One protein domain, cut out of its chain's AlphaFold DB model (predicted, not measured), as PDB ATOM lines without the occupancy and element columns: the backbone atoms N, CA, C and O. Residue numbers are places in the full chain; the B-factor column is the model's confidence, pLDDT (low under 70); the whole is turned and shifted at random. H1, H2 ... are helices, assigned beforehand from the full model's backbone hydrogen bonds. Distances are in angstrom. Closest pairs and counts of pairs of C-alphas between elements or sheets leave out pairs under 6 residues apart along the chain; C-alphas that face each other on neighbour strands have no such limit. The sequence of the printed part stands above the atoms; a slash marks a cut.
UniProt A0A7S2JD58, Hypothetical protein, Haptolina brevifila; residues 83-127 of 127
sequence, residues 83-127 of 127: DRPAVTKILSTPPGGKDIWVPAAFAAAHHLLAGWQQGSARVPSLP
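What this domain is: This is residues 83 to 127 of the 127 residues of the protein "Hypothetical protein" of Haptolina brevifila (UniProt A0A7S2JD58). A flat helical hairpin: two short helices, H1 then H2, run side by side in opposite ways, joined by a wide loop, residues 92 to 107, while the tail after H2 folds back along it, on the side away from H1. The printed part has 45 residues and no named strand; its class is all helix, with 19 residues, under half, in named elements. It is compact, with a radius of gyration of the C-alphas of 10.4 A and spans of 30 by 24 by 11 A.

Where its parts are: H1, residues 84 to 91, begins at C-alpha 84 (-11.087, 15.019, 29.145) and is 10.5 A long. H2, residues 108 to 118, is 15.3 A long and ends at C-alpha 118 (-16.643, 17.246, 35.489).

How they stand to each other: H1 and H2 touch, the closest C-alphas being those of Arg 84 and Gln 117, 5.7 A apart. Their tilt of 36 degrees is only just steep. In both, every O i to N i+4 pair is within hydrogen-bond range.

The domain as a whole: The C-alphas farthest apart, Lys 98 and Arg 122, are 30.4 A apart. The link from H1 to H2 is long, 16 residues. The printed part has no cut. Residues 121 to 127 have pLDDT under 70.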
ATOM      1  N   ASP A  83      -6.641  13.109  28.154       95.88
ATOM      2  CA  ASP A  83      -7.444  14.323  28.104       95.88
ATOM      3  C   ASP A  83      -8.901  14.056  28.532       95.88
ATOM      4  O   ASP A  83      -9.338  12.917  28.729       95.88
ATOM      5  N   ARG A  84      -9.680  15.130  28.718       95.31
ATOM      6  CA  ARG A  84     -11.087  15.019  29.145       95.31
ATOM      7  C   ARG A  84     -11.940  14.194  28.168       95.31
ATOM      8  O   ARG A  84     -12.667  13.329  28.657       95.31
ATOM      9  N   PRO A  85     -11.868  14.400  26.835       96.31
ATOM     10  CA  PRO A  85     -12.587  13.560  25.878       96.31
ATOM     11  C   PRO A  85     -12.254  12.067  25.997       96.31
ATOM     12  O   PRO A  85     -13.169  11.239  25.977       96.31
ATOM     13  N   ALA A  86     -10.976  11.709  26.166       96.00
ATOM     14  CA  ALA A  86     -10.571  10.322  26.357       96.00
ATOM     15  C   ALA A  86     -11.167   9.736  27.642       96.00
ATOM     16  O   ALA A  86     -11.733   8.644  27.601       96.00
ATOM     17  N   VAL A  87     -11.127  10.471  28.758       95.50
ATOM     18  CA  VAL A  87     -11.735  10.017  30.022       95.50
ATOM     19  C   VAL A  87     -13.254   9.856  29.896       95.50
ATOM     20  O   VAL A  87     -13.790   8.857  30.370       95.50
ATOM     21  N   THR A  88     -13.958  10.757  29.203       94.88
ATOM     22  CA  THR A  88     -15.399  10.600  28.926       94.88
ATOM     23  C   THR A  88     -15.698   9.306  28.163       94.88
ATOM     24  O   THR A  88     -16.647   8.594  28.503       94.88
ATOM     25  N   LYS A  89     -14.875   8.960  27.163       95.12
ATOM     26  CA  LYS A  89     -15.011   7.697  26.425       95.12
ATOM     27  C   LYS A  89     -14.763   6.488  27.333       95.12
ATOM     28  O   LYS A  89     -15.554   5.548  27.318       95.12
ATOM     29  N   ILE A  90     -13.706   6.525  28.144       95.38
ATOM     30  CA  ILE A  90     -13.331   5.432  29.056       95.38
ATOM     31  C   ILE A  90     -14.419   5.190  30.111       95.38
ATOM     32  O   ILE A  90     -14.815   4.050  30.322       95.38
ATOM     33  N   LEU A  91     -14.973   6.250  30.712       93.81
ATOM     34  CA  LEU A  91     -16.079   6.151  31.678       93.81
ATOM     35  C   LEU A  91     -17.357   5.549  31.072       93.81
ATOM     36  O   LEU A  91     -18.160   4.964  31.792       93.81
ATOM     37  N   SER A  92     -17.540   5.685  29.757       92.88
ATOM     38  CA  SER A  92     -18.674   5.112  29.021       92.88
ATOM     39  C   SER A  92     -18.402   3.687  28.516       92.88
ATOM     40  O   SER A  92     -19.287   3.064  27.931       92.88
ATOM     41  N   THR A  93     -17.181   3.174  28.701       93.75
ATOM     42  CA  THR A  93     -16.765   1.853  28.216       93.75
ATOM     43  C   THR A  93     -17.117   0.781  29.255       93.75
ATOM     44  O   THR A  93     -16.727   0.911  30.417       93.75
ATOM     45  N   PRO A  94     -17.842  -0.292  28.878       88.88
ATOM     46  CA  PRO A  94     -18.166  -1.375  29.801       88.88
ATOM     47  C   PRO A  94     -16.908  -2.068  30.361       88.88
ATOM     48  O   PRO A  94     -15.979  -2.342  29.593       88.88
ATOM     49  N   PRO A  95     -16.878  -2.414  31.662       88.12
ATOM     50  CA  PRO A  95     -15.782  -3.181  32.248       88.12
ATOM     51  C   PRO A  95     -15.576  -4.541  31.565       88.12
ATOM     52  O   PRO A  95     -16.541  -5.207  31.191       88.12
ATOM     53  N   GLY A  96     -14.320  -4.976  31.440       83.06
ATOM     54  CA  GLY A  96     -13.957  -6.294  30.899       83.06
ATOM     55  C   GLY A  96     -13.954  -6.398  29.368       83.06
ATOM     56  O   GLY A  96     -13.805  -7.496  28.832       83.06
ATOM     57  N   GLY A  97     -14.122  -5.277  28.657       82.69
ATOM     58  CA  GLY A  97     -13.987  -5.204  27.200       82.69
ATOM     59  C   GLY A  97     -12.532  -5.222  26.709       82.69
ATOM     60  O   GLY A  97     -11.589  -5.236  27.493       82.69
ATOM     61  N   LYS A  98     -12.357  -5.202  25.377       85.25
ATOM     62  CA  LYS A  98     -11.038  -5.074  24.717       85.25
ATOM     63  C   LYS A  98     -10.479  -3.647  24.754       85.25
ATOM     64  O   LYS A  98      -9.272  -3.467  24.646       85.25
ATOM     65  N   ASP A  99     -11.362  -2.658  24.850       90.88
ATOM     66  CA  ASP A  99     -10.998  -1.252  25.006       90.88
ATOM     67  C   ASP A  99     -10.653  -0.945  26.465       90.88
ATOM     68  O   ASP A  99     -11.026  -1.687  27.369       90.88
ATOM     69  N   ILE A 100      -9.977   0.176  26.710       92.69
ATOM     70  CA  ILE A 100      -9.640   0.600  28.072       92.69
ATOM     71  C   ILE A 100     -10.897   0.994  28.834       92.69
ATOM     72  O   ILE A 100     -11.681   1.834  28.392       92.69
ATOM     73  N   TRP A 101     -11.041   0.390  30.006       93.88
ATOM     74  CA  TRP A 101     -12.155   0.561  30.923       93.88
ATOM     75  C   TRP A 101     -11.626   0.874  32.324       93.88
ATOM     76  O   TRP A 101     -10.444   0.700  32.619       93.88
ATOM     77  N   VAL A 102     -12.511   1.360  33.189       93.44
ATOM     78  CA  VAL A 102     -12.206   1.683  34.591       93.44
ATOM     79  C   VAL A 102     -13.107   0.880  35.521       93.44
ATOM     80  O   VAL A 102     -14.164   0.414  35.082       93.44
ATOM     81  N   PRO A 103     -12.735   0.714  36.803       90.81
ATOM     82  CA  PRO A 103     -13.595   0.063  37.781       90.81
ATOM     83  C   PRO A 103     -15.035   0.603  37.776       90.81
ATOM     84  O   PRO A 103     -15.301   1.751  37.405       90.81
ATOM     85  N   ALA A 104     -15.975  -0.249  38.188       89.62
ATOM     86  CA  ALA A 104     -17.393   0.087  38.205       89.62
ATOM     87  C   ALA A 104     -17.697   1.284  39.124       89.62
ATOM     88  O   ALA A 104     -16.919   1.613  40.018       89.62
ATOM     89  N   ALA A 105     -18.873   1.888  38.942       89.81
ATOM     90  CA  ALA A 105     -19.304   3.115  39.618       89.81
ATOM     91  C   ALA A 105     -19.470   3.020  41.144       89.81
ATOM     92  O   ALA A 105     -19.932   3.976  41.746       89.81
ATOM     93  N   PHE A 106     -19.133   1.889  41.770       87.50
ATOM     94  CA  PHE A 106     -19.000   1.807  43.222       87.50
ATOM     95  C   PHE A 106     -17.573   2.107  43.692       87.50
ATOM     96  O   PHE A 106     -17.386   2.358  44.868       87.50
ATOM     97  N   ALA A 107     -16.551   2.041  42.836       90.50
ATOM     98  CA  ALA A 107     -15.153   2.158  43.249       90.50
ATOM     99  C   ALA A 107     -14.685   3.620  43.309       90.50
ATOM    100  O   ALA A 107     -14.940   4.395  42.387       90.50
ATOM    101  N   ALA A 108     -13.897   3.979  44.326       92.00
ATOM    102  CA  ALA A 108     -13.327   5.321  44.488       92.00
ATOM    103  C   ALA A 108     -12.597   5.820  43.228       92.00
ATOM    104  O   ALA A 108     -12.748   6.979  42.847       92.00
ATOM    105  N   ALA A 109     -11.870   4.936  42.531       92.94
ATOM    106  CA  ALA A 109     -11.185   5.257  41.278       92.94
ATOM    107  C   ALA A 109     -12.142   5.780  40.189       92.94
ATOM    108  O   ALA A 109     -11.820   6.743  39.492       92.94
ATOM    109  N   HIS A 110     -13.340   5.192  40.074       93.38
ATOM    110  CA  HIS A 110     -14.363   5.647  39.133       93.38
ATOM    111  C   HIS A 110     -14.787   7.080  39.448       93.38
ATOM    112  O   HIS A 110     -14.850   7.936  38.566       93.38
ATOM    113  N   HIS A 111     -15.057   7.355  40.722       92.50
ATOM    114  CA  HIS A 111     -15.553   8.659  41.124       92.50
ATOM    115  C   HIS A 111     -14.474   9.749  41.100       92.50
ATOM    116  O   HIS A 111     -14.802  10.893  40.790       92.50
ATOM    117  N   LEU A 112     -13.200   9.419  41.348       94.06
ATOM    118  CA  LEU A 112     -12.080  10.342  41.122       94.06
ATOM    119  C   LEU A 112     -12.017  10.770  39.649       94.06
ATOM    120  O   LEU A 112     -11.967  11.964  39.353       94.06
ATOM    121  N   LEU A 113     -12.095   9.818  38.714       94.25
ATOM    122  CA  LEU A 113     -12.088  10.122  37.279       94.25
ATOM    123  C   LEU A 113     -13.317  10.925  36.845       94.25
ATOM    124  O   LEU A 113     -13.177  11.908  36.117       94.25
ATOM    125  N   ALA A 114     -14.509  10.548  37.311       93.19
ATOM    126  CA  ALA A 114     -15.743  11.271  37.016       93.19
ATOM    127  C   ALA A 114     -15.717  12.705  37.578       93.19
ATOM    128  O   ALA A 114     -16.055  13.651  36.867       93.19
ATOM    129  N   GLY A 115     -15.253  12.885  38.819       92.50
ATOM    130  CA  GLY A 115     -15.091  14.200  39.442       92.50
ATOM    131  C   GLY A 115     -14.112  15.077  38.660       92.50
ATOM    132  O   GLY A 115     -14.455  16.198  38.271       92.50
ATOM    133  N   TRP A 116     -12.941  14.529  38.313       93.25
ATOM    134  CA  TRP A 116     -11.962  15.229  37.482       93.25
ATOM    135  C   TRP A 116     -12.548  15.625  36.124       93.25
ATOM    136  O   TRP A 116     -12.423  16.789  35.737       93.25
ATOM    137  N   GLN A 117     -13.243  14.708  35.435       94.06
ATOM    138  CA  GLN A 117     -13.876  14.926  34.126       94.06
ATOM    139  C   GLN A 117     -14.938  16.033  34.158       94.06
ATOM    140  O   GLN A 117     -15.044  16.794  33.193       94.06
ATOM    141  N   GLN A 118     -15.651  16.187  35.273       90.12
ATOM    142  CA  GLN A 118     -16.643  17.246  35.489       90.12
ATOM    143  C   GLN A 118     -16.019  18.575  35.947       90.12
ATOM    144  O   GLN A 118     -16.694  19.599  35.967       90.12
ATOM    145  N   GLY A 119     -14.730  18.580  36.309       86.75
ATOM    146  CA  GLY A 119     -14.058  19.754  36.874       86.75
ATOM    147  C   GLY A 119     -14.402  19.992  38.347       86.75
ATOM    148  O   GLY A 119     -14.168  21.083  38.860       86.75
ATOM    149  N   SER A 120     -14.949  18.981  39.024       77.75
ATOM    150  CA  SER A 120     -15.256  19.018  40.449       77.75
ATOM    151  C   SER A 120     -14.082  18.465  41.251       77.75
ATOM    152  O   SER A 120     -13.657  17.332  41.039       77.75
ATOM    153  N   ALA A 121     -13.602  19.238  42.228       66.31
ATOM    154  CA  ALA A 121     -12.688  18.734  43.257       66.31
ATOM    155  C   ALA A 121     -13.411  17.860  44.300       66.31
ATOM    156  O   ALA A 121     -12.773  17.242  45.140       66.31
ATOM    157  N   ARG A 122     -14.749  17.784  44.259       64.31
ATOM    158  CA  ARG A 122     -15.536  16.930  45.151       64.31
ATOM    159  C   ARG A 122     -15.966  15.665  44.435       64.31
ATOM    160  O   ARG A 122     -16.585  15.721  43.371       64.31
ATOM    161  N   VAL A 123     -15.677  14.548  45.079       65.38
ATOM    162  CA  VAL A 123     -16.222  13.240  44.742       65.38
ATOM    163  C   VAL A 123     -17.623  13.168  45.372       65.38
ATOM    164  O   VAL A 123     -17.759  13.556  46.537       65.38
ATOM    165  N   PRO A 124     -18.686  12.760  44.647       59.81
ATOM    166  CA  PRO A 124     -19.995  12.525  45.258       59.81
ATOM    167  C   PRO A 124     -19.856  11.583  46.457       59.81
ATOM    168  O   PRO A 124     -18.941  10.759  46.465       59.81
ATOM    169  N   SER A 125     -20.746  11.693  47.450       56.56
ATOM    170  CA  SER A 125     -20.750  10.786  48.603       56.56
ATOM    171  C   SER A 125     -20.705   9.341  48.111       56.56
ATOM    172  O   SER A 125     -21.647   8.883  47.458       56.56
ATOM    173  N   LEU A 126     -19.580   8.678  48.372       57.94
ATOM    174  CA  LEU A 126     -19.388   7.270  48.062       57.94
ATOM    175  C   LEU A 126     -20.398   6.474  48.909       57.94
ATOM    176  O   LEU A 126     -20.611   6.855  50.065       57.94
ATOM    177  N   PRO A 127     -21.082   5.471  48.333       51.31
ATOM    178  CA  PRO A 127     -22.077   4.681  49.052       51.31
ATOM    179  C   PRO A 127     -21.478   3.909  50.234       51.31
ATOM    180  O   PRO A 127     -20.279   3.545  50.171       51.31
TER     181      PRO A 127